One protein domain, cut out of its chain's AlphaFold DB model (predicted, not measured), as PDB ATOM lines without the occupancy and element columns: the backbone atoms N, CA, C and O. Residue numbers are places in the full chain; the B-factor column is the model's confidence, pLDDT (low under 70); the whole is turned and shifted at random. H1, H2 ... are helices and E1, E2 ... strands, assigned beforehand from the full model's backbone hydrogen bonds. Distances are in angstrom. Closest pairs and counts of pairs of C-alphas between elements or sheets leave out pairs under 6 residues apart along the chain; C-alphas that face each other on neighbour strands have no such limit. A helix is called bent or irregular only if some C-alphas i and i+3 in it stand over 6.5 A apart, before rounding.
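What this domain is: This is residues 570 to 693 of the 825 residues of the protein "Glyco_trans_2-like domain-containing protein" of Olavius algarvensis associated proteobacterium Delta 3 (UniProt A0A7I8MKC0). Two lobes sit side by side: at one end the helices H1, H2 and H3, with H3 touching the other two, and at the other end a twisted sheet of four strands with H5 packed along one face. H3 joins the lobes, since it also packs over E1 at the sheet; H4 lies in a low-confidence loop off the sheet. The printed part has 124 residues, with five named helices and four named strands in the order H1 H2 H3 E1 E2 E3 H4 E4 H5. The sheet runs E1 E2 E3 E4, all antiparallel, and the class is mixed, helices and strands. The whole is compact, with a radius of gyration of the C-alphas of 14.5 A and spans of 39 by 33 by 26 A.

How they stand to each other: H1, residues 578 to 592, and H2, residues 596 to 610, are close but not clearly touching, the C-alphas of Leu 592 and Glu 599 being closest at 5.9 A. H3, residues 623 to 631, touches H1, closest at the C-alphas of Leu 578 and His 624, 7.0 A. H3 also touches H2, closest at the C-alphas of Ala 606 and Leu 625, 5.6 A; the two form a helical hairpin at a steep tilt of 39 degrees, opposite ways. E1, residues 636 to 642, E2, residues 645 to 650, and E3, residues 653 to 658, form a meander, each strand the antiparallel neighbour of the one before. N 638 and O 647 are within hydrogen-bond range at 2.8 A, as are N 648 and O 655 at 2.9 A. H4, residues 666 to 671, is not on the sheet, but only just, with 4 pairs of C-alphas within 10 A. E4, residues 678 to 680, is the antiparallel neighbour of E3, with N 654 and O 680 at 3.0 A. H5, residues 683 to 691, is over E3 at a height over the sheet of 7.8 A, along the strands at 23 degrees on the local plane. H3, at a height of 7.4 A, is on the same face as H5: two layers, helices on one face of a sheet. In H2 and H5 every O i to N i+4 pair is within hydrogen-bond range; in H1 8 of 11 are, in H3 4 of 5 and in H4 1 of 2.

Where its parts are: H1 begins at C-alpha 578 (7.543, 16.152, 28.842) and is 20.8 A long; it is irregular, but only just, with C-alphas 587 and 590 6.6 A apart. H2 is 20.7 A long, E3 16.8 A. H5 ends at C-alpha 691 (-10.872, 26.219, 29.134).

The domain as a whole: The C-alphas of Ala 597 and Ser 693 are farthest apart, at 42.6 A. The printed part has no cut, and the link from H2 to H3, 12 residues, is long. Residues 661 to 677 and 693 are under 70 in pLDDT.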
ATOM      1  N   LEU A 570      14.363   7.825  35.531       91.19
ATOM      2  CA  LEU A 570      15.227   8.782  36.232       91.19
ATOM      3  C   LEU A 570      15.863   9.746  35.224       91.19
ATOM      4  O   LEU A 570      15.803  10.971  35.367       91.19
ATOM      5  N   HIS A 571      16.420   9.190  34.151       88.12
ATOM      6  CA  HIS A 571      17.254   9.914  33.198       88.12
ATOM      7  C   HIS A 571      16.499  10.228  31.893       88.12
ATOM      8  O   HIS A 571      16.835   9.724  30.819       88.12
ATOM      9  N   ARG A 572      15.469  11.091  31.978       88.62
ATOM     10  CA  ARG A 572      14.711  11.584  30.805       88.62
ATOM     11  C   ARG A 572      15.665  12.110  29.726       88.62
ATOM     12  O   ARG A 572      16.450  13.028  29.978       88.62
ATOM     13  N   LYS A 573      15.542  11.585  28.504       85.25
ATOM     14  CA  LYS A 573      16.396  11.967  27.367       85.25
ATOM     15  C   LYS A 573      16.190  13.450  27.032       85.25
ATOM     16  O   LYS A 573      15.073  13.961  27.067       85.25
ATOM     17  N   SER A 574      17.262  14.166  26.687       81.81
ATOM     18  CA  SER A 574      17.211  15.620  26.438       81.81
ATOM     19  C   SER A 574      16.299  16.018  25.268       81.81
ATOM     20  O   SER A 574      15.766  17.129  25.266       81.81
ATOM     21  N   SER A 575      16.094  15.102  24.317       85.62
ATOM     22  CA  SER A 575      15.189  15.199  23.167       85.62
ATOM     23  C   SER A 575      13.753  14.715  23.431       85.62
ATOM     24  O   SER A 575      12.872  14.990  22.622       85.62
ATOM     25  N   GLU A 576      13.491  14.009  24.535       88.75
ATOM     26  CA  GLU A 576      12.163  13.480  24.876       88.75
ATOM     27  C   GLU A 576      11.272  14.601  25.430       88.75
ATOM     28  O   GLU A 576      11.653  15.291  26.381       88.75
ATOM     29  N   SER A 577      10.076  14.800  24.866       87.88
ATOM     30  CA  SER A 577       9.150  15.824  25.367       87.88
ATOM     31  C   SER A 577       8.611  15.458  26.759       87.88
ATOM     32  O   SER A 577       8.565  14.286  27.140       87.88
ATOM     33  N   LEU A 578       8.169  16.448  27.546       85.50
ATOM     34  CA  LEU A 578       7.543  16.152  28.842       85.50
ATOM     35  C   LEU A 578       6.232  15.367  28.679       85.50
ATOM     36  O   LEU A 578       5.919  14.562  29.547       85.50
ATOM     37  N   SER A 579       5.489  15.547  27.583       84.44
ATOM     38  CA  SER A 579       4.280  14.771  27.271       84.44
ATOM     39  C   SER A 579       4.592  13.315  26.907       84.44
ATOM     40  O   SER A 579       3.928  12.415  27.419       84.44
ATOM     41  N   ASP A 580       5.634  13.057  26.111       89.81
ATOM     42  CA  ASP A 580       6.068  11.687  25.788       89.81
ATOM     43  C   ASP A 580       6.592  10.956  27.027       89.81
ATOM     44  O   ASP A 580       6.174   9.827  27.288       89.81
ATOM     45  N   PHE A 581       7.400  11.631  27.854       92.50
ATOM     46  CA  PHE A 581       7.832  11.095  29.147       92.50
ATOM     47  C   PHE A 581       6.636  10.767  30.053       92.50
ATOM     48  O   PHE A 581       6.597   9.698  30.656       92.50
ATOM     49  N   ARG A 582       5.641  11.664  30.156       90.62
ATOM     50  CA  ARG A 582       4.442  11.450  30.990       90.62
ATOM     51  C   ARG A 582       3.640  10.235  30.520       90.62
ATOM     52  O   ARG A 582       3.224   9.445  31.367       90.62
ATOM     53  N   ARG A 583       3.476  10.051  29.204       90.25
ATOM     54  CA  ARG A 583       2.854   8.855  28.610       90.25
ATOM     55  C   ARG A 583       3.641   7.592  28.984       90.25
ATOM     56  O   ARG A 583       3.096   6.722  29.658       90.25
ATOM     57  N   ARG A 584       4.938   7.554  28.670       93.06
ATOM     58  CA  ARG A 584       5.831   6.411  28.931       93.06
ATOM     59  C   ARG A 584       5.906   6.036  30.418       93.06
ATOM     60  O   ARG A 584       5.792   4.867  30.773       93.06
ATOM     61  N   ALA A 585       6.011   7.018  31.312       93.81
ATOM     62  CA  ALA A 585       5.995   6.800  32.759       93.81
ATOM     63  C   ALA A 585       4.647   6.244  33.256       93.81
ATOM     64  O   ALA A 585       4.621   5.389  34.140       93.81
ATOM     65  N   THR A 586       3.533   6.683  32.661       92.31
ATOM     66  CA  THR A 586       2.180   6.178  32.961       92.31
ATOM     67  C   THR A 586       1.962   4.746  32.456       92.31
ATOM     68  O   THR A 586       1.206   3.993  33.065       92.31
ATOM     69  N   GLU A 587       2.646   4.345  31.383       92.44
ATOM     70  CA  GLU A 587       2.619   2.985  30.823       92.44
ATOM     71  C   GLU A 587       3.535   2.006  31.586       92.44
ATOM     72  O   GLU A 587       3.188   0.834  31.749       92.44
ATOM     73  N   ILE A 588       4.690   2.473  32.076       93.44
ATOM     74  CA  ILE A 588       5.668   1.656  32.817       93.44
ATOM     75  C   ILE A 588       5.276   1.502  34.291       93.44
ATOM     76  O   ILE A 588       5.296   0.388  34.811       93.44
ATOM     77  N   TYR A 589       4.892   2.579  34.984       93.81
ATOM     78  CA  TYR A 589       4.707   2.547  36.442       93.81
ATOM     79  C   TYR A 589       3.696   1.496  36.952       93.81
ATOM     80  O   TYR A 589       4.015   0.810  37.922       93.81
ATOM     81  N   PRO A 590       2.527   1.257  36.321       91.88
ATOM     82  CA  PRO A 590       1.617   0.191  36.754       91.88
ATOM     83  C   PRO A 590       2.246  -1.212  36.713       91.88
ATOM     84  O   PRO A 590       1.871  -2.073  37.510       91.88
ATOM     85  N   LYS A 591       3.231  -1.437  35.831       92.88
ATOM     86  CA  LYS A 591       3.972  -2.702  35.716       92.88
ATOM     87  C   LYS A 591       4.964  -2.924  36.865       92.88
ATOM     88  O   LYS A 591       5.417  -4.047  37.035       92.88
ATOM     89  N   LEU A 592       5.282  -1.904  37.676       92.81
ATOM     90  CA  LEU A 592       6.151  -2.032  38.859       92.81
ATOM     91  C   LEU A 592       5.470  -2.701  40.061       92.81
ATOM     92  O   LEU A 592       6.163  -3.097  40.995       92.81
ATOM     93  N   ALA A 593       4.143  -2.871  40.060       91.00
ATOM     94  CA  ALA A 593       3.408  -3.451  41.190       91.00
ATOM     95  C   ALA A 593       3.907  -4.846  41.666       91.00
ATOM     96  O   ALA A 593       3.848  -5.098  42.872       91.00
ATOM     97  N   PRO A 594       4.426  -5.745  40.799       90.75
ATOM     98  CA  PRO A 594       5.067  -6.997  41.214       90.75
ATOM     99  C   PRO A 594       6.523  -6.854  41.691       90.75
ATOM    100  O   PRO A 594       7.077  -7.833  42.188       90.75
ATOM    101  N   TYR A 595       7.152  -5.682  41.551       92.81
ATOM    102  CA  TYR A 595       8.597  -5.474  41.721       92.81
ATOM    103  C   TYR A 595       8.936  -4.349  42.729       92.81
ATOM    104  O   TYR A 595       9.531  -3.334  42.348       92.81
ATOM    105  N   PRO A 596       8.635  -4.499  44.038       90.69
ATOM    106  CA  PRO A 596       8.857  -3.437  45.029       90.69
ATOM    107  C   PRO A 596      10.313  -2.961  45.158       90.69
ATOM    108  O   PRO A 596      10.544  -1.832  45.582       90.69
ATOM    109  N   ALA A 597      11.300  -3.787  44.790       91.31
ATOM    110  CA  ALA A 597      12.708  -3.382  44.761       91.31
ATOM    111  C   ALA A 597      13.000  -2.345  43.662       91.31
ATOM    112  O   ALA A 597      13.716  -1.375  43.920       91.31
ATOM    113  N   LEU A 598      12.401  -2.505  42.476       94.56
ATOM    114  CA  LEU A 598      12.506  -1.548  41.371       94.56
ATOM    115  C   LEU A 598      11.683  -0.281  41.653       94.56
ATOM    116  O   LEU A 598      12.162   0.826  41.414       94.56
ATOM    117  N   GLU A 599      10.493  -0.413  42.256       94.00
ATOM    118  CA  GLU A 599       9.714   0.751  42.703       94.00
ATOM    119  C   GLU A 599      10.487   1.559  43.763       94.00
ATOM    120  O   GLU A 599      10.605   2.784  43.667       94.00
ATOM    121  N   LYS A 600      11.080   0.882  44.758       92.56
ATOM    122  CA  LYS A 600      11.918   1.537  45.766       92.56
ATOM    123  C   LYS A 600      13.154   2.178  45.132       92.56
ATOM    124  O   LYS A 600      13.460   3.318  45.465       92.56
ATOM    125  N   TYR A 601      13.831   1.493  44.207       94.75
ATOM    126  CA  TYR A 601      14.976   2.042  43.474       94.75
ATOM    127  C   TYR A 601      14.641   3.370  42.788       94.75
ATOM    128  O   TYR A 601      15.385   4.338  42.959       94.75
ATOM    129  N   LEU A 602      13.513   3.409  42.073       95.31
ATOM    130  CA  LEU A 602      13.051   4.575  41.329       95.31
ATOM    131  C   LEU A 602      12.815   5.775  42.258       95.31
ATOM    132  O   LEU A 602      13.261   6.884  41.969       95.31
ATOM    133  N   PHE A 603      12.155   5.566  43.400       94.06
ATOM    134  CA  PHE A 603      11.858   6.664  44.322       94.06
ATOM    135  C   PHE A 603      13.026   7.075  45.220       94.06
ATOM    136  O   PHE A 603      13.170   8.271  45.458       94.06
ATOM    137  N   ASP A 604      13.879   6.142  45.656       92.94
ATOM    138  CA  ASP A 604      15.123   6.463  46.372       92.94
ATOM    139  C   ASP A 604      15.994   7.423  45.541       92.94
ATOM    140  O   ASP A 604      16.513   8.416  46.054       92.94
ATOM    141  N   HIS A 605      16.147   7.137  44.242       93.31
ATOM    142  CA  HIS A 605      16.952   7.956  43.338       93.31
ATOM    143  C   HIS A 605      16.265   9.267  42.962       93.31
ATOM    144  O   HIS A 605      16.910  10.315  43.020       93.31
ATOM    145  N   ALA A 606      14.961   9.251  42.672       92.88
ATOM    146  CA  ALA A 606      14.223  10.479  42.401       92.88
ATOM    147  C   ALA A 606      14.238  11.437  43.610       92.88
ATOM    148  O   ALA A 606      14.449  12.631  43.429       92.88
ATOM    149  N   GLU A 607      14.095  10.947  44.848       91.50
ATOM    150  CA  GLU A 607      14.190  11.779  46.062       91.50
ATOM    151  C   GLU A 607      15.598  12.375  46.239       91.50
ATOM    152  O   GLU A 607      15.745  13.571  46.518       91.50
ATOM    153  N   LYS A 608      16.638  11.567  45.997       91.81
ATOM    154  CA  LYS A 608      18.053  11.968  46.056       91.81
ATOM    155  C   LYS A 608      18.416  13.029  45.007       91.81
ATOM    156  O   LYS A 608      19.102  13.990  45.349       91.81
ATOM    157  N   GLU A 609      17.945  12.901  43.765       90.56
ATOM    158  CA  GLU A 609      18.151  13.905  42.706       90.56
ATOM    159  C   GLU A 609      17.312  15.176  42.912       90.56
ATOM    160  O   GLU A 609      17.762  16.287  42.607       90.56
ATOM    161  N   LEU A 610      16.100  15.050  43.465       89.12
ATOM    162  CA  LEU A 610      15.304  16.206  43.874       89.12
ATOM    163  C   LEU A 610      15.964  16.974  45.028       89.12
ATOM    164  O   LEU A 610      15.837  18.198  45.062       89.12
ATOM    165  N   ALA A 611      16.717  16.305  45.907       87.06
ATOM    166  CA  ALA A 611      17.411  16.898  47.058       87.06
ATOM    167  C   ALA A 611      16.468  17.678  48.005       87.06
ATOM    168  O   ALA A 611      16.837  18.702  48.578       87.06
ATOM    169  N   GLY A 612      15.226  17.202  48.141       77.00
ATOM    170  CA  GLY A 612      14.160  17.852  48.912       77.00
ATOM    171  C   GLY A 612      13.403  18.968  48.173       77.00
ATOM    172  O   GLY A 612      12.387  19.442  48.676       77.00
ATOM    173  N   GLU A 613      13.834  19.370  46.975       75.31
ATOM    174  CA  GLU A 613      13.104  20.329  46.140       75.31
ATOM    175  C   GLU A 613      11.965  19.631  45.380       75.31
ATOM    176  O   GLU A 613      12.218  18.782  44.531       75.31
ATOM    177  N   PHE A 614      10.713  20.047  45.594       78.06
ATOM    178  CA  PHE A 614       9.553  19.590  44.811       78.06
ATOM    179  C   PHE A 614       9.006  20.726  43.918       78.06
ATOM    180  O   PHE A 614       7.998  21.349  44.258       78.06
ATOM    181  N   PRO A 615       9.676  21.054  42.792       74.94
ATOM    182  CA  PRO A 615       9.200  22.063  41.843       74.94
ATOM    183  C   PRO A 615       7.975  21.578  41.044       74.94
ATOM    184  O   PRO A 615       7.581  20.418  41.111       74.94
ATOM    185  N   SER A 616       7.386  22.459  40.228       80.62
ATOM    186  CA  SER A 616       6.340  22.077  39.261       80.62
ATOM    187  C   SER A 616       6.810  20.969  38.303       80.62
ATOM    188  O   SER A 616       7.973  20.945  37.891       80.62
ATOM    189  N   ALA A 617       5.891  20.106  37.859       81.69
ATOM    190  CA  ALA A 617       6.153  19.088  36.837       81.69
ATOM    191  C   ALA A 617       6.500  19.659  35.442       81.69
ATOM    192  O   ALA A 617       6.927  18.909  34.562       81.69
ATOM    193  N   GLU A 618       6.349  20.972  35.230       82.56
ATOM    194  CA  GLU A 618       6.847  21.697  34.046       82.56
ATOM    195  C   GLU A 618       8.306  22.178  34.200       82.56
ATOM    196  O   GLU A 618       8.877  22.778  33.289       82.56
ATOM    197  N   HIS A 619       8.954  21.944  35.350       83.19
ATOM    198  CA  HIS A 619      10.320  22.405  35.581       83.19
ATOM    199  C   HIS A 619      11.331  21.656  34.698       83.19
ATOM    200  O   HIS A 619      11.670  20.501  34.960       83.19
ATOM    201  N   ARG A 620      11.876  22.352  33.689       79.62
ATOM    202  CA  ARG A 620      12.725  21.835  32.592       79.62
ATOM    203  C   ARG A 620      13.781  20.778  32.972       79.62
ATOM    204  O   ARG A 620      14.071  19.918  32.142       79.62
ATOM    205  N   LYS A 621      14.363  20.842  34.180       82.62
ATOM    206  CA  LYS A 621      15.408  19.911  34.665       82.62
ATOM    207  C   LYS A 621      14.950  18.822  35.652       82.62
ATOM    208  O   LYS A 621      15.642  17.820  35.745       82.62
ATOM    209  N   LYS A 622      13.861  19.019  36.410       86.94
ATOM    210  CA  LYS A 622      13.440  18.105  37.508       86.94
ATOM    211  C   LYS A 622      11.966  17.676  37.458       86.94
ATOM    212  O   LYS A 622      11.575  16.769  38.180       86.94
ATOM    213  N   GLY A 623      11.133  18.312  36.631       87.19
ATOM    214  CA  GLY A 623       9.684  18.088  36.614       87.19
ATOM    215  C   GLY A 623       9.270  16.663  36.232       87.19
ATOM    216  O   GLY A 623       8.206  16.207  36.642       87.19
ATOM    217  N   HIS A 624      10.134  15.937  35.514       91.06
ATOM    218  CA  HIS A 624       9.945  14.521  35.197       91.06
ATOM    219  C   HIS A 624      10.066  13.633  36.446       91.06
ATOM    220  O   HIS A 624       9.178  12.820  36.679       91.06
ATOM    221  N   LEU A 625      11.064  13.869  37.309       93.06
ATOM    222  CA  LEU A 625      11.194  13.188  38.607       93.06
ATOM    223  C   LEU A 625       9.991  13.470  39.511       93.06
ATOM    224  O   LEU A 625       9.429  12.552  40.103       93.06
ATOM    225  N   VAL A 626       9.557  14.736  39.591       90.56
ATOM    226  CA  VAL A 626       8.396  15.110  40.414       90.56
ATOM    227  C   VAL A 626       7.131  14.396  39.924       90.56
ATOM    228  O   VAL A 626       6.376  13.876  40.742       90.56
ATOM    229  N   PHE A 627       6.920  14.285  38.606       92.88
ATOM    230  CA  PHE A 627       5.777  13.565  38.029       92.88
ATOM    231  C   PHE A 627       5.685  12.096  38.489       92.88
ATOM    232  O   PHE A 627       4.576  11.607  38.716       92.88
ATOM    233  N   LEU A 628       6.817  11.417  38.726       94.19
ATOM    234  CA  LEU A 628       6.834  10.047  39.258       94.19
ATOM    235  C   LEU A 628       6.194   9.958  40.655       94.19
ATOM    236  O   LEU A 628       5.419   9.041  40.923       94.19
ATOM    237  N   PHE A 629       6.445  10.926  41.543       90.94
ATOM    238  CA  PHE A 629       5.773  10.980  42.852       90.94
ATOM    239  C   PHE A 629       4.254  11.186  42.706       90.94
ATOM    240  O   PHE A 629       3.481  10.682  43.523       90.94
ATOM    241  N   GLY A 630       3.827  11.836  41.620       89.56
ATOM    242  CA  GLY A 630       2.432  11.941  41.191       89.56
ATOM    243  C   GLY A 630       1.786  10.587  40.903       89.56
ATOM    244  O   GLY A 630       0.684  10.317  41.386       89.56
ATOM    245  N   LEU A 631       2.494   9.703  40.191       91.50
ATOM    246  CA  LEU A 631       2.062   8.321  39.940       91.50
ATOM    247  C   LEU A 631       1.927   7.529  41.254       91.50
ATOM    248  O   LEU A 631       0.926   6.841  41.456       91.50
ATOM    249  N   LYS A 632       2.866   7.726  42.189       88.75
ATOM    250  CA  LYS A 632       2.867   7.134  43.543       88.75
ATOM    251  C   LYS A 632       1.738   7.623  44.467       88.75
ATOM    252  O   LYS A 632       1.521   7.044  45.529       88.75
ATOM    253  N   GLY A 633       1.021   8.687  44.097       86.62
ATOM    254  CA  GLY A 633      -0.069   9.254  44.903       86.62
ATOM    255  C   GLY A 633       0.320  10.414  45.826       86.62
ATOM    256  O   GLY A 633      -0.472  10.789  46.689       86.62
ATOM    257  N   HIS A 634       1.495  11.024  45.649       85.12
ATOM    258  CA  HIS A 634       1.759  12.358  46.200       85.12
ATOM    259  C   HIS A 634       1.179  13.412  45.238       85.12
ATOM    260  O   HIS A 634       1.467  13.340  44.047       85.12
ATOM    261  N   PRO A 635       0.387  14.405  45.683       83.50
ATOM    262  CA  PRO A 635      -0.116  15.442  44.784       83.50
ATOM    263  C   PRO A 635       1.007  16.314  44.211       83.50
ATOM    264  O   PRO A 635       1.758  16.941  44.955       83.50
ATOM    265  N   VAL A 636       1.074  16.393  42.883       86.94
ATOM    266  CA  VAL A 636       2.075  17.150  42.123       86.94
ATOM    267  C   VAL A 636       1.422  18.332  41.423       86.94
ATOM    268  O   VAL A 636       0.428  18.166  40.717       86.94
ATOM    269  N   LEU A 637       2.001  19.524  41.565       86.00
ATOM    270  CA  LEU A 637       1.576  20.703  40.815       86.00
ATOM    271  C   LEU A 637       2.018  20.577  39.347       86.00
ATOM    272  O   LEU A 637       3.211  20.627  39.044       86.00
ATOM    273  N   MET A 638       1.048  20.444  38.442       87.81
ATOM    274  CA  MET A 638       1.273  20.426  36.994       87.81
ATOM    275  C   MET A 638       1.244  21.834  36.408       87.81
ATOM    276  O   MET A 638       2.068  22.168  35.570       87.81
ATOM    277  N   LYS A 639       0.312  22.689  36.845       86.94
ATOM    278  CA  LYS A 639       0.211  24.067  36.345       86.94
ATOM    279  C   LYS A 639      -0.357  24.991  37.414       86.94
ATOM    280  O   LYS A 639      -1.406  24.701  37.984       86.94
ATOM    281  N   ALA A 640       0.339  26.090  37.694       85.50
ATOM    282  CA  ALA A 640      -0.168  27.144  38.566       85.50
ATOM    283  C   ALA A 640      -1.103  28.083  37.787       85.50
ATOM    284  O   ALA A 640      -0.860  28.319  36.606       85.50
ATOM    285  N   ASP A 641      -2.140  28.585  38.465       84.06
ATOM    286  CA  ASP A 641      -3.083  29.622  38.016       84.06
ATOM    287  C   ASP A 641      -3.453  29.607  36.518       84.06
ATOM    288  O   ASP A 641      -3.377  30.598  35.793       84.06
ATOM    289  N   PHE A 642      -3.851  28.435  36.024       84.69
ATOM    290  CA  PHE A 642      -4.369  28.293  34.675       84.69
ATOM    291  C   PHE A 642      -5.870  28.586  34.682       84.69
ATOM    292  O   PHE A 642      -6.662  27.766  35.139       84.69
ATOM    293  N   MET A 643      -6.248  29.769  34.188       85.25
ATOM    294  CA  MET A 643      -7.642  30.244  34.138       85.25
ATOM    295  C   MET A 643      -8.337  30.225  35.514       85.25
ATOM    296  O   MET A 643      -9.510  29.871  35.625       85.25
ATOM    297  N   GLY A 644      -7.606  30.573  36.582       82.00
ATOM    298  CA  GLY A 644      -8.118  30.542  37.953       82.00
ATOM    299  C   GLY A 644      -8.116  29.155  38.610       82.00
ATOM    300  O   GLY A 644      -8.760  28.981  39.646       82.00
ATOM    301  N   PHE A 645      -7.404  28.168  38.047       84.00
ATOM    302  CA  PHE A 645      -7.235  26.831  38.624       84.00
ATOM    303  C   PHE A 645      -5.760  26.410  38.741       84.00
ATOM    304  O   PHE A 645      -4.962  26.593  37.823       84.00
ATOM    305  N   HIS A 646      -5.405  25.740  39.838       84.62
ATOM    306  CA  HIS A 646      -4.213  24.897  39.894       84.62
ATOM    307  C   HIS A 646      -4.538  23.519  39.304       84.62
ATOM    308  O   HIS A 646      -5.454  22.834  39.768       84.62
ATOM    309  N   VAL A 647      -3.764  23.094  38.303       88.00
ATOM    310  CA  VAL A 647      -3.824  21.732  37.757       88.00
ATOM    311  C   VAL A 647      -2.863  20.852  38.549       88.00
ATOM    312  O   VAL A 647      -1.674  21.164  38.655       88.00
ATOM    313  N   ILE A 648      -3.374  19.753  39.098       87.50
ATOM    314  CA  ILE A 648      -2.650  18.809  39.956       87.50
ATOM    315  C   ILE A 648      -2.737  17.402  39.358       87.50
ATOM    316  O   ILE A 648      -3.770  17.022  38.810       87.50
ATOM    317  N   PHE A 649      -1.672  16.617  39.495       88.62
ATOM    318  CA  PHE A 649      -1.640  15.191  39.169       88.62
ATOM    319  C   PHE A 649      -1.413  14.367  40.439       88.62
ATOM    320  O   PHE A 649      -0.574  14.719  41.266       88.62
ATOM    321  N   CYS A 650      -2.195  13.305  40.631       87.44
ATOM    322  CA  CYS A 650      -2.111  12.434  41.802       87.44
ATOM    323  C   CYS A 650      -2.751  11.069  41.508       87.44
ATOM    324  O   CYS A 650      -3.858  11.021  40.970       87.44
ATOM    325  N   ALA A 651      -2.087   9.975  41.893       85.62
ATOM    326  CA  ALA A 651      -2.584   8.599  41.775       85.62
ATOM    327  C   ALA A 651      -3.091   8.270  40.354       85.62
ATOM    328  O   ALA A 651      -4.196   7.761  40.163       85.62
ATOM    329  N   ASN A 652      -2.274   8.624  39.358       85.94
ATOM    330  CA  ASN A 652      -2.555   8.493  37.927       85.94
ATOM    331  C   ASN A 652      -3.859   9.171  37.440       85.94
ATOM    332  O   ASN A 652      -4.580   8.644  36.592       85.94
ATOM    333  N   ARG A 653      -4.197  10.338  38.004       88.69
ATOM    334  CA  ARG A 653      -5.319  11.184  37.564       88.69
ATOM    335  C   ARG A 653      -4.966  12.663  37.641       88.69
ATOM    336  O   ARG A 653      -4.250  13.091  38.548       88.69
ATOM    337  N   TYR A 654      -5.535  13.447  36.731       89.31
ATOM    338  CA  TYR A 654      -5.451  14.905  36.747       89.31
ATOM    339  C   TYR A 654      -6.677  15.526  37.419       89.31
ATOM    340  O   TYR A 654      -7.790  15.025  37.272       89.31
ATOM    341  N   TYR A 655      -6.476  16.645  38.112       86.19
ATOM    342  CA  TYR A 655      -7.495  17.398  38.844       86.19
ATOM    343  C   TYR A 655      -7.299  18.901  38.633       86.19
ATOM    344  O   TYR A 655      -6.162  19.369  38.574       86.19
ATOM    345  N   ALA A 656      -8.391  19.666  38.598       85.88
ATOM    346  CA  ALA A 656      -8.348  21.126  38.676       85.88
ATOM    347  C   ALA A 656      -8.984  21.604  39.992       85.88
ATOM    348  O   ALA A 656     -10.168  21.347  40.245       85.88
ATOM    349  N   ILE A 657      -8.205  22.305  40.820       79.94
ATOM    350  CA  ILE A 657      -8.673  22.975  42.048       79.94
ATOM    351  C   ILE A 657      -8.610  24.500  41.860       79.94
ATOM    352  O   ILE A 657      -7.750  24.955  41.110       79.94
ATOM    353  N   PRO A 658      -9.481  25.313  42.485       80.00
ATOM    354  CA  PRO A 658      -9.427  26.769  42.329       80.00
ATOM    355  C   PRO A 658      -8.093  27.352  42.818       80.00
ATOM    356  O   PRO A 658      -7.580  26.929  43.852       80.00
ATOM    357  N   ALA A 659      -7.558  28.357  42.121       76.81
ATOM    358  CA  ALA A 659      -6.286  29.011  42.457       76.81
ATOM    359  C   ALA A 659      -6.327  29.830  43.767       76.81
ATOM    360  O   ALA A 659      -5.299  30.264  44.277       76.81
ATOM    361  N   THR A 660      -7.520  30.031  44.334       74.12
ATOM    362  CA  THR A 660      -7.724  30.624  45.664       74.12
ATOM    363  C   THR A 660      -7.575  29.620  46.809       74.12
ATOM    364  O   THR A 660      -7.599  30.018  47.974       74.12
ATOM    365  N   GLU A 661      -7.437  28.324  46.515       67.75
ATOM    366  CA  GLU A 661      -7.205  27.293  47.521       67.75
ATOM    367  C   GLU A 661      -5.701  26.999  47.654       67.75
ATOM    368  O   GLU A 661      -5.029  26.815  46.638       67.75
ATOM    369  N   PRO A 662      -5.148  26.919  48.881       61.41
ATOM    370  CA  PRO A 662      -3.732  26.633  49.065       61.41
ATOM    371  C   PRO A 662      -3.390  25.253  48.496       61.41
ATOM    372  O   PRO A 662      -4.066  24.258  48.773       61.41
ATOM    373  N   VAL A 663      -2.313  25.197  47.711       59.00
ATOM    374  CA  VAL A 663      -1.766  23.945  47.179       59.00
ATOM    375  C   VAL A 663      -1.354  23.031  48.347       59.00
ATOM    376  O   VAL A 663      -0.877  23.514  49.373       59.00
ATOM    377  N   PHE A 664      -1.500  21.714  48.160       60.28
ATOM    378  CA  PHE A 664      -1.119  20.638  49.094       60.28
ATOM    379  C   PHE A 664      -2.039  20.397  50.316       60.28
ATOM    380  O   PHE A 664      -1.625  20.517  51.465       60.28
ATOM    381  N   ASP A 665      -3.247  19.872  50.071       55.75
ATOM    382  CA  ASP A 665      -3.941  19.005  51.043       55.75
ATOM    383  C   ASP A 665      -4.441  17.710  50.368       55.75
ATOM    384  O   ASP A 665      -5.451  17.691  49.660       55.75
ATOM    385  N   VAL A 666      -3.729  16.606  50.628       50.44
ATOM    386  CA  VAL A 666      -4.061  15.248  50.153       50.44
ATOM    387  C   VAL A 666      -5.444  14.802  50.644       50.44
ATOM    388  O   VAL A 666      -6.202  14.163  49.916       50.44
ATOM    389  N   ALA A 667      -5.801  15.136  51.886       50.44
ATOM    390  CA  ALA A 667      -7.044  14.687  52.496       50.44
ATOM    391  C   ALA A 667      -8.264  15.372  51.866       50.44
ATOM    392  O   ALA A 667      -9.310  14.731  51.752       50.44
ATOM    393  N   ARG A 668      -8.140  16.624  51.403       54.22
ATOM    394  CA  ARG A 668      -9.226  17.333  50.696       54.22
ATOM    395  C   ARG A 668      -9.535  16.723  49.325       54.22
ATOM    396  O   ARG A 668     -10.711  16.654  48.981       54.22
ATOM    397  N   ILE A 669      -8.536  16.184  48.616       54.22
ATOM    398  CA  ILE A 669      -8.736  15.452  47.346       54.22
ATOM    399  C   ILE A 669      -9.590  14.184  47.552       54.22
ATOM    400  O   ILE A 669     -10.383  13.833  46.681       54.22
ATOM    401  N   HIS A 670      -9.481  13.517  48.710       49.56
ATOM    402  CA  HIS A 670     -10.151  12.232  48.962       49.56
ATOM    403  C   HIS A 670     -11.400  12.277  49.868       49.56
ATOM    404  O   HIS A 670     -12.200  11.345  49.806       49.56
ATOM    405  N   LYS A 671     -11.591  13.293  50.728       44.25
ATOM    406  CA  LYS A 671     -12.660  13.276  51.761       44.25
ATOM    407  C   LYS A 671     -13.941  14.041  51.438       44.25
ATOM    408  O   LYS A 671     -14.960  13.751  52.065       44.25
ATOM    409  N   ASN A 672     -13.926  14.995  50.510       41.66
ATOM    410  CA  ASN A 672     -15.085  15.859  50.287       41.66
ATOM    411  C   ASN A 672     -15.971  15.361  49.139       41.66
ATOM    412  O   ASN A 672     -15.635  15.504  47.968       41.66
ATOM    413  N   GLY A 673     -17.162  14.867  49.489       41.78
ATOM    414  CA  GLY A 673     -18.246  14.542  48.549       41.78
ATOM    415  C   GLY A 673     -18.927  15.755  47.893       41.78
ATOM    416  O   GLY A 673     -20.037  15.618  47.398       41.78
ATOM    417  N   ASP A 674     -18.277  16.920  47.912       44.31
ATOM    418  CA  ASP A 674     -18.657  18.146  47.210       44.31
ATOM    419  C   ASP A 674     -17.372  18.941  46.902       44.31
ATOM    420  O   ASP A 674     -16.651  19.324  47.825       44.31
ATOM    421  N   ARG A 675     -17.119  19.222  45.611       49.50
ATOM    422  CA  ARG A 675     -15.939  19.935  45.054       49.50
ATOM    423  C   ARG A 675     -14.608  19.169  45.232       49.50
ATOM    424  O   ARG A 675     -13.889  19.374  46.206       49.50
ATOM    425  N   PRO A 676     -14.246  18.331  44.248       48.88
ATOM    426  CA  PRO A 676     -13.496  18.808  43.073       48.88
ATOM    427  C   PRO A 676     -14.410  19.039  41.864       48.88
ATOM    428  O   PRO A 676     -15.456  18.405  41.761       48.88
ATOM    429  N   ARG A 677     -14.056  19.964  40.957       61.62
ATOM    430  CA  ARG A 677     -14.935  20.313  39.817       61.62
ATOM    431  C   ARG A 677     -14.619  19.593  38.517       61.62
ATOM    432  O   ARG A 677     -15.548  19.291  37.781       61.62
ATOM    433  N   LEU A 678     -13.348  19.315  38.248       72.94
ATOM    434  CA  LEU A 678     -12.909  18.616  37.043       72.94
ATOM    435  C   LEU A 678     -11.830  17.596  37.414       72.94
ATOM    436  O   LEU A 678     -10.945  17.887  38.225       72.94
ATOM    437  N   SER A 679     -11.889  16.422  36.790       84.00
ATOM    438  CA  SER A 679     -10.794  15.452  36.784       84.00
ATOM    439  C   SER A 679     -10.754  14.728  35.445       84.00
ATOM    440  O   SER A 679     -11.819  14.466  34.883       84.00
ATOM    441  N   ALA A 680      -9.563  14.380  34.971       86.38
ATOM    442  CA  ALA A 680      -9.355  13.717  33.687       86.38
ATOM    443  C   ALA A 680      -8.264  12.636  33.771       86.38
ATOM    444  O   ALA A 680      -7.633  12.468  34.822       86.38
ATOM    445  N   LEU A 681      -8.068  11.895  32.677       84.94
ATOM    446  CA  LEU A 681      -7.025  10.873  32.565       84.94
ATOM    447  C   LEU A 681      -5.767  11.423  31.879       84.94
ATOM    448  O   LEU A 681      -4.669  11.033  32.264       84.94
ATOM    449  N   SER A 682      -5.906  12.375  30.951       86.00
ATOM    450  CA  SER A 682      -4.785  13.096  30.331       86.00
ATOM    451  C   SER A 682      -4.664  14.556  30.791       86.00
ATOM    452  O   SER A 682      -5.571  15.140  31.398       86.00
ATOM    453  N   TYR A 683      -3.510  15.157  30.494       87.62
ATOM    454  CA  TYR A 683      -3.229  16.563  30.785       87.62
ATOM    455  C   TYR A 683      -4.005  17.490  29.835       87.62
ATOM    456  O   TYR A 683      -4.512  18.540  30.224       87.62
ATOM    457  N   GLU A 684      -4.159  17.058  28.591       88.06
ATOM    458  CA  GLU A 684      -4.836  17.762  27.513       88.06
ATOM    459  C   GLU A 684      -6.346  17.826  27.785       88.06
ATOM    460  O   GLU A 684      -6.944  18.896  27.670       88.06
ATOM    461  N   GLU A 685      -6.948  16.727  28.257       87.75
ATOM    462  CA  GLU A 685      -8.344  16.692  28.710       87.75
ATOM    463  C   GLU A 685      -8.601  17.650  29.880       87.75
ATOM    464  O   GLU A 685      -9.595  18.375  29.850       87.75
ATOM    465  N   ILE A 686      -7.744  17.686  30.917       88.50
ATOM    466  CA  ILE A 686      -7.986  18.576  32.068       88.50
ATOM    467  C   ILE A 686      -7.809  20.049  31.685       88.50
ATOM    468  O   ILE A 686      -8.590  20.886  32.139       88.50
ATOM    469  N   LEU A 687      -6.845  20.376  30.815       88.75
ATOM    470  CA  LEU A 687      -6.678  21.734  30.293       88.75
ATOM    471  C   LEU A 687      -7.884  22.140  29.435       88.75
ATOM    472  O   LEU A 687      -8.440  23.212  29.660       88.75
ATOM    473  N   HIS A 688      -8.336  21.270  28.524       87.38
ATOM    474  CA  HIS A 688      -9.519  21.505  27.695       87.38
ATOM    475  C   HIS A 688     -10.799  21.639  28.531       87.38
ATOM    476  O   HIS A 688     -11.641  22.492  28.255       87.38
ATOM    477  N   ALA A 689     -10.954  20.828  29.580       84.62
ATOM    478  CA  ALA A 689     -12.087  20.909  30.494       84.62
ATOM    479  C   ALA A 689     -12.077  22.209  31.318       84.62
ATOM    480  O   ALA A 689     -13.143  22.770  31.575       84.62
ATOM    481  N   VAL A 690     -10.895  22.722  31.689       84.12
ATOM    482  CA  VAL A 690     -10.746  24.034  32.336       84.12
ATOM    483  C   VAL A 690     -11.068  25.172  31.361       84.12
ATOM    484  O   VAL A 690     -11.852  26.043  31.722       84.12
ATOM    485  N   THR A 691     -10.562  25.160  30.122       84.75
ATOM    486  CA  THR A 691     -10.872  26.219  29.134       84.75
ATOM    487  C   THR A 691     -12.312  26.175  28.623       84.75
ATOM    488  O   THR A 691     -12.849  27.207  28.240       84.75
ATOM    489  N   SER A 692     -12.947  24.999  28.626       77.50
ATOM    490  CA  SER A 692     -14.364  24.823  28.264       77.50
ATOM    491  C   SER A 692     -15.324  25.065  29.432       77.50
ATOM    492  O   SER A 692     -16.539  25.075  29.236       77.50
ATOM    493  N   SER A 693     -14.812  25.238  30.654       64.12
ATOM    494  CA  SER A 693     -15.633  25.614  31.804       64.12
ATOM    495  C   SER A 693     -15.852  27.129  31.795       64.12
ATOM    496  O   SER A 693     -14.869  27.870  31.821       64.12
TER     497      SER A 693